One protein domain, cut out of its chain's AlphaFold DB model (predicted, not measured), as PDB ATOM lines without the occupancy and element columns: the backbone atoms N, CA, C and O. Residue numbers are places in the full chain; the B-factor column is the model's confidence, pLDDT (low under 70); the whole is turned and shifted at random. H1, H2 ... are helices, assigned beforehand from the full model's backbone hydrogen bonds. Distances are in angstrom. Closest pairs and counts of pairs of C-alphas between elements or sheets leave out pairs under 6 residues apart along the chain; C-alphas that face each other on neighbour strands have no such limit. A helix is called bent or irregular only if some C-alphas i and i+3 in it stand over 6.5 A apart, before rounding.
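What this domain is: This is residues 145 to 196 of the 229 residues of the protein "uncharacterized protein LOC113086877" of Carassius auratus (UniProt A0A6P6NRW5). Two helices of equal length, H1 and H2, pack on each other at a wide slant, with the later part of H1 near the middle of H2, and a third, shorter helix, H3, is held away from them at the end of an arm. Residues 179 to 196 stand free and make that arm, so that H1 and H2 with the link between them form a small body and H3 sticks out from it. The printed part has 52 residues with three named helices, in the order H1, H2, H3 along the chain, and no named strand; the class is all helix. The whole is loose, with a radius of gyration of the C-alphas of 12.9 A, and the C-alphas span 36 by 25 by 16 A.

How they stand to each other: Begin with the two longest helices, H1, residues 145 to 157, and H2, residues 167 to 179. They touch, with 8 pairs of C-alphas within 8 A. Look at Leu 154 and Leu 174 for their closest C-alphas, 6.5 A apart. Their centres are 11.5 A apart. Their lines stand at a steep tilt of 60 degrees, and they run opposite ways. Between them, residues 158 to 166 make a short link of 9 residues, in which residues 160 to 162 are a helical run too short to bear a name. Now move outward from H2 along residues 180 to 188, again a short link of 9 residues, to H3, residues 189 to 196. H3 touches no helix: H1 and H3 are apart, and H2 and H3 are apart too, though they follow each other in the chain. In the backbone of H2 and H3, every O i to N i+4 pair is within hydrogen-bond range, and in H1 it is 8 of 9.

Where its parts are: Find C-alpha 145, that of Ser 145, at (236.469, 247.997, 148.310); from there H1 runs through 13 residues to Thr 157, 18.4 A from first to last C-alpha. Next go to C-alpha 167, that of Val 167, at (241.225, 240.837, 169.832), where H2 begins. H2 runs through residues 167 to 179, also 13 residues, and ends at Asn 179, with 18.0 A from first to last C-alpha. Beyond it, H3 runs from Tyr 189 to Leu 196, 8 residues and 10.8 A from first to last C-alpha. You find its last C-alpha at (226.062, 251.063, 186.970). None of the three helices is bent or irregular.

The domain as a whole: Look at the first and the last printed residue for the longest distance: the C-alphas of Ser 145 and Leu 196 are the two farthest apart, at 40.2 A. The radius of gyration of the C-alphas is 1.30 times that of a compact globule of 52 residues. Leave out residues 179 to 196, which stand free, and a body of 34 residues remains, spanning 28 by 17 by 12 A, with a radius of gyration of 9.4 A. The printed part runs from residue 145 to residue 196 with no cut, in a full chain of 229 residues. Neither of its two links, H1 to H2 and H2 to H3, is long. Read the B-factor column for the model's confidence: the mean pLDDT of the printed part is 77.3, and 10 residues are under 70, namely residues 145 to 147, which belong to H1, and residues 159 to 165, which lie in the link from H1 to H2. By element the mean pLDDT is 75 in H1, 82 in H2 and 84 in H3.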
ATOM      1  N   SER A 145     236.875 246.634 147.940       62.00
ATOM      2  CA  SER A 145     236.469 247.997 148.310       62.00
ATOM      3  C   SER A 145     235.458 248.027 149.463       62.00
ATOM      4  O   SER A 145     235.492 248.938 150.285       62.00
ATOM      5  N   GLU A 146     234.602 247.008 149.588       62.22
ATOM      6  CA  GLU A 146     233.719 246.869 150.757       62.22
ATOM      7  C   GLU A 146     234.529 246.569 152.031       62.22
ATOM      8  O   GLU A 146     234.228 247.079 153.112       62.22
ATOM      9  N   CYS A 147     235.626 245.816 151.894       65.88
ATOM     10  CA  CYS A 147     236.573 245.582 152.980       65.88
ATOM     11  C   CYS A 147     237.408 246.833 153.301       65.88
ATOM     12  O   CYS A 147     237.750 247.029 154.461       65.88
ATOM     13  N   GLU A 148     237.705 247.709 152.331       72.50
ATOM     14  CA  GLU A 148     238.433 248.974 152.561       72.50
ATOM     15  C   GLU A 148     237.679 249.907 153.512       72.50
ATOM     16  O   GLU A 148     238.298 250.541 154.369       72.50
ATOM     17  N   ARG A 149     236.342 249.930 153.453       71.81
ATOM     18  CA  ARG A 149     235.531 250.617 154.468       71.81
ATOM     19  C   ARG A 149     235.751 250.010 155.854       71.81
ATOM     20  O   ARG A 149     235.975 250.753 156.807       71.81
ATOM     21  N   GLY A 150     235.729 248.681 155.960       77.19
ATOM     22  CA  GLY A 150     236.022 247.966 157.205       77.19
ATOM     23  C   GLY A 150     237.432 248.245 157.732       77.19
ATOM     24  O   GLY A 150     237.601 248.467 158.927       77.19
ATOM     25  N   PHE A 151     238.432 248.320 156.851       78.19
ATOM     26  CA  PHE A 151     239.808 248.672 157.211       78.19
ATOM     27  C   PHE A 151     239.951 250.132 157.646       78.19
ATOM     28  O   PHE A 151     240.689 250.418 158.582       78.19
ATOM     29  N   SER A 152     239.226 251.056 157.018       81.31
ATOM     30  CA  SER A 152     239.200 252.462 157.433       81.31
ATOM     31  C   SER A 152     238.596 252.619 158.832       81.31
ATOM     32  O   SER A 152     239.183 253.275 159.693       81.31
ATOM     33  N   VAL A 153     237.476 251.931 159.095       80.19
ATOM     34  CA  VAL A 153     236.872 251.858 160.433       80.19
ATOM     35  C   VAL A 153     237.847 251.228 161.424       80.19
ATOM     36  O   VAL A 153     238.095 251.806 162.474       80.19
ATOM     37  N   LEU A 154     238.488 250.114 161.064       82.94
ATOM     38  CA  LEU A 154     239.515 249.484 161.890       82.94
ATOM     39  C   LEU A 154     240.650 250.433 162.241       82.94
ATOM     40  O   LEU A 154     241.023 250.484 163.405       82.94
ATOM     41  N   ASN A 155     241.168 251.200 161.289       82.62
ATOM     42  CA  ASN A 155     242.234 252.162 161.554       82.62
ATOM     43  C   ASN A 155     241.774 253.286 162.503       82.62
ATOM     44  O   ASN A 155     242.566 253.772 163.305       82.62
ATOM     45  N   ALA A 156     240.496 253.677 162.463       79.81
ATOM     46  CA  ALA A 156     239.925 254.633 163.416       79.81
ATOM     47  C   ALA A 156     239.690 254.018 164.813       79.81
ATOM     48  O   ALA A 156     239.872 254.681 165.841       79.81
ATOM     49  N   THR A 157     239.292 252.747 164.877       75.69
ATOM     50  CA  THR A 157     239.016 252.034 166.130       75.69
ATOM     51  C   THR A 157     240.311 251.581 166.814       75.69
ATOM     52  O   THR A 157     240.432 251.732 168.030       75.69
ATOM     53  N   ALA A 158     241.301 251.106 166.057       72.00
ATOM     54  CA  ALA A 158     242.632 250.680 166.493       72.00
ATOM     55  C   ALA A 158     243.639 251.847 166.445       72.00
ATOM     56  O   ALA A 158     244.628 251.823 165.720       72.00
ATOM     57  N   THR A 159     243.357 252.900 167.210       69.56
ATOM     58  CA  THR A 159     244.296 254.008 167.451       69.56
ATOM     59  C   THR A 159     245.303 253.648 168.545       69.56
ATOM     60  O   THR A 159     245.026 252.783 169.376       69.56
ATOM     61  N   ASP A 160     246.432 254.364 168.625       55.62
ATOM     62  CA  ASP A 160     247.522 254.045 169.565       55.62
ATOM     63  C   ASP A 160     247.101 253.955 171.044       55.62
ATOM     64  O   ASP A 160     247.638 253.150 171.805       55.62
ATOM     65  N   ALA A 161     246.066 254.699 171.448       56.97
ATOM     66  CA  ALA A 161     245.486 254.636 172.793       56.97
ATOM     67  C   ALA A 161     244.707 253.332 173.082       56.97
ATOM     68  O   ALA A 161     244.453 252.997 174.240       56.97
ATOM     69  N   ARG A 162     244.310 252.594 172.039       57.75
ATOM     70  CA  ARG A 162     243.515 251.356 172.082       57.75
ATOM     71  C   ARG A 162     244.312 250.107 171.692       57.75
ATOM     72  O   ARG A 162     243.754 249.016 171.752       57.75
ATOM     73  N   ASN A 163     245.614 250.224 171.413       58.16
ATOM     74  CA  ASN A 163     246.507 249.097 171.079       58.16
ATOM     75  C   ASN A 163     246.640 248.037 172.196       58.16
ATOM     76  O   ASN A 163     247.187 246.962 171.971       58.16
ATOM     77  N   GLY A 164     246.127 248.313 173.402       63.53
ATOM     78  CA  GLY A 164     246.024 247.345 174.498       63.53
ATOM     79  C   GLY A 164     244.732 246.514 174.515       63.53
ATOM     80  O   GLY A 164     244.567 245.694 175.421       63.53
ATOM     81  N   LEU A 165     243.791 246.725 173.582       68.81
ATOM     82  CA  LEU A 165     242.566 245.924 173.523       68.81
ATOM     83  C   LEU A 165     242.875 244.490 173.089       68.81
ATOM     84  O   LEU A 165     243.585 244.236 172.120       68.81
ATOM     85  N   GLN A 166     242.256 243.532 173.771       80.69
ATOM     86  CA  GLN A 166     242.250 242.151 173.307       80.69
ATOM     87  C   GLN A 166     241.460 242.040 172.000       80.69
ATOM     88  O   GLN A 166     240.463 242.738 171.812       80.69
ATOM     89  N   VAL A 167     241.851 241.092 171.144       81.38
ATOM     90  CA  VAL A 167     241.225 240.837 169.832       81.38
ATOM     91  C   VAL A 167     239.698 240.742 169.926       81.38
ATOM     92  O   VAL A 167     238.994 241.328 169.111       81.38
ATOM     93  N   ARG A 168     239.171 240.082 170.966       81.56
ATOM     94  CA  ARG A 168     237.721 239.968 171.210       81.56
ATOM     95  C   ARG A 168     237.025 241.320 171.393       81.56
ATOM     96  O   ARG A 168     235.942 241.534 170.862       81.56
ATOM     97  N   SER A 169     237.651 242.235 172.127       81.56
ATOM     98  CA  SER A 169     237.098 243.558 172.414       81.56
ATOM     99  C   SER A 169     237.210 244.462 171.193       81.56
ATOM    100  O   SER A 169     236.283 245.214 170.910       81.56
ATOM    101  N   LEU A 170     238.313 244.349 170.447       82.81
ATOM    102  CA  LEU A 170     238.489 245.070 169.190       82.81
ATOM    103  C   LEU A 170     237.452 244.614 168.155       82.81
ATOM    104  O   LEU A 170     236.802 245.445 167.534       82.81
ATOM    105  N   SER A 171     237.235 243.304 168.028       83.19
ATOM    106  CA  SER A 171     236.215 242.726 167.149       83.19
ATOM    107  C   SER A 171     234.798 243.182 167.512       83.19
ATOM    108  O   SER A 171     234.034 243.541 166.620       83.19
ATOM    109  N   ALA A 172     234.458 243.236 168.804       83.38
ATOM    110  CA  ALA A 172     233.160 243.741 169.249       83.38
ATOM    111  C   ALA A 172     232.971 245.236 168.933       83.38
ATOM    112  O   ALA A 172     231.905 245.629 168.465       83.38
ATOM    113  N   ALA A 173     234.006 246.061 169.136       81.19
ATOM    114  CA  ALA A 173     233.963 247.482 168.794       81.19
ATOM    115  C   ALA A 173     233.789 247.693 167.282       81.19
ATOM    116  O   ALA A 173     232.886 248.410 166.870       81.19
ATOM    117  N   LEU A 174     234.564 246.979 166.460       83.81
ATOM    118  CA  LEU A 174     234.420 246.983 165.001       83.81
ATOM    119  C   LEU A 174     233.015 246.594 164.548       83.81
ATOM    120  O   LEU A 174     232.466 247.207 163.640       83.81
ATOM    121  N   PHE A 175     232.428 245.567 165.166       82.81
ATOM    122  CA  PHE A 175     231.081 245.128 164.826       82.81
ATOM    123  C   PHE A 175     230.051 246.240 165.053       82.81
ATOM    124  O   PHE A 175     229.197 246.459 164.191       82.81
ATOM    125  N   ILE A 176     230.163 246.960 166.175       83.19
ATOM    126  CA  ILE A 176     229.317 248.113 166.500       83.19
ATOM    127  C   ILE A 176     229.610 249.283 165.557       83.19
ATOM    128  O   ILE A 176     228.677 249.899 165.063       83.19
ATOM    129  N   ASP A 177     230.870 249.572 165.247       78.81
ATOM    130  CA  ASP A 177     231.219 250.689 164.363       78.81
ATOM    131  C   ASP A 177     230.736 250.458 162.917       78.81
ATOM    132  O   ASP A 177     230.386 251.405 162.212       78.81
ATOM    133  N   ILE A 178     230.685 249.198 162.467       80.44
ATOM    134  CA  ILE A 178     230.227 248.827 161.120       80.44
ATOM    135  C   ILE A 178     228.698 248.723 161.041       80.44
ATOM    136  O   ILE A 178     228.110 249.201 160.071       80.44
ATOM    137  N   ASN A 179     228.053 248.087 162.026       81.50
ATOM    138  CA  ASN A 179     226.629 247.711 161.962       81.50
ATOM    139  C   ASN A 179     225.734 248.468 162.950       81.50
ATOM    140  O   ASN A 179     224.514 248.305 162.930       81.50
ATOM    141  N   GLY A 180     226.321 249.235 163.862       79.06
ATOM    142  CA  GLY A 180     225.604 249.900 164.938       79.06
ATOM    143  C   GLY A 180     224.692 251.022 164.442       79.06
ATOM    144  O   GLY A 180     224.898 251.589 163.363       79.06
ATOM    145  N   PRO A 181     223.662 251.371 165.232       77.62
ATOM    146  CA  PRO A 181     222.804 252.501 164.923       77.62
ATOM    147  C   PRO A 181     223.620 253.798 164.921       77.62
ATOM    148  O   PRO A 181     224.567 253.962 165.692       77.62
ATOM    149  N   SER A 182     223.222 254.760 164.084       76.56
ATOM    150  CA  SER A 182     223.806 256.103 164.148       76.56
ATOM    151  C   SER A 182     223.663 256.683 165.562       76.56
ATOM    152  O   SER A 182     222.683 256.393 166.247       76.56
ATOM    153  N   LEU A 183     224.582 257.559 165.981       75.94
ATOM    154  CA  LEU A 183     224.555 258.159 167.328       75.94
ATOM    155  C   LEU A 183     223.215 258.832 167.675       75.94
ATOM    156  O   LEU A 183     222.846 258.893 168.840       75.94
ATOM    157  N   LYS A 184     222.466 259.307 166.672       81.50
ATOM    158  CA  LYS A 184     221.140 259.921 166.853       81.50
ATOM    159  C   LYS A 184     220.037 258.913 167.198       81.50
ATOM    160  O   LYS A 184     219.007 259.306 167.725       81.50
ATOM    161  N   MET A 185     220.234 257.647 166.842       80.94
ATOM    162  CA  MET A 185     219.296 256.541 167.057       80.94
ATOM    163  C   MET A 185     219.735 255.622 168.203       80.94
ATOM    164  O   MET A 185     219.011 254.695 168.557       80.94
ATOM    165  N   PHE A 186     220.927 255.844 168.757       83.00
ATOM    166  CA  PHE A 186     221.452 255.043 169.848       83.00
ATOM    167  C   PHE A 186     220.869 255.510 171.184       83.00
ATOM    168  O   PHE A 186     221.187 256.596 171.666       83.00
ATOM    169  N   ASP A 187     220.043 254.664 171.800       84.12
ATOM    170  CA  ASP A 187     219.605 254.857 173.178       84.12
ATOM    171  C   ASP A 187     220.632 254.260 174.151       84.12
ATOM    172  O   ASP A 187     220.763 253.041 174.294       84.12
ATOM    173  N   ALA A 188     221.373 255.137 174.827       83.75
ATOM    174  CA  ALA A 188     222.397 254.752 175.794       83.75
ATOM    175  C   ALA A 188     221.823 254.340 177.162       83.75
ATOM    176  O   ALA A 188     222.529 253.709 177.954       83.75
ATOM    177  N   TYR A 189     220.571 254.697 177.462       85.94
ATOM    178  CA  TYR A 189     219.982 254.558 178.793       85.94
ATOM    179  C   TYR A 189     220.026 253.126 179.365       85.94
ATOM    180  O   TYR A 189     220.555 252.958 180.471       85.94
ATOM    181  N   PRO A 190     219.573 252.074 178.650       85.75
ATOM    182  CA  PRO A 190     219.593 250.710 179.189       85.75
ATOM    183  C   PRO A 190     221.015 250.206 179.475       85.75
ATOM    184  O   PRO A 190     221.248 249.505 180.462       85.75
ATOM    185  N   TYR A 191     221.990 250.609 178.657       82.69
ATOM    186  CA  TYR A 191     223.384 250.196 178.813       82.69
ATOM    187  C   TYR A 191     224.044 250.861 180.021       82.69
ATOM    188  O   TYR A 191     224.720 250.187 180.798       82.69
ATOM    189  N   ILE A 192     223.806 252.161 180.221       83.25
ATOM    190  CA  ILE A 192     224.310 252.896 181.389       83.25
ATOM    191  C   ILE A 192     223.722 252.305 182.675       83.25
ATOM    192  O   ILE A 192     224.447 252.105 183.650       83.25
ATOM    193  N   GLN A 193     222.430 251.962 182.676       85.38
ATOM    194  CA  GLN A 193     221.794 251.323 183.829       85.38
ATOM    195  C   GLN A 193     222.413 249.959 184.170       85.38
ATOM    196  O   GLN A 193     222.663 249.697 185.348       85.38
ATOM    197  N   SER A 194     222.679 249.101 183.175       84.31
ATOM    198  CA  SER A 194     223.354 247.809 183.407       84.31
ATOM    199  C   SER A 194     224.769 248.012 183.939       84.31
ATOM    200  O   SER A 194     225.153 247.418 184.942       84.31
ATOM    201  N   TRP A 195     225.519 248.930 183.328       82.38
ATOM    202  CA  TRP A 195     226.902 249.226 183.692       82.38
ATOM    203  C   TRP A 195     227.041 249.726 185.138       82.38
ATOM    204  O   TRP A 195     227.931 249.288 185.870       82.38
ATOM    205  N   LEU A 196     226.123 250.593 185.582       83.88
ATOM    206  CA  LEU A 196     226.062 251.063 186.970       83.88
ATOM    207  C   LEU A 196     225.672 249.942 187.941       83.88
ATOM    208  O   LEU A 196     226.235 249.849 189.033       83.88
TER     209      LEU A 196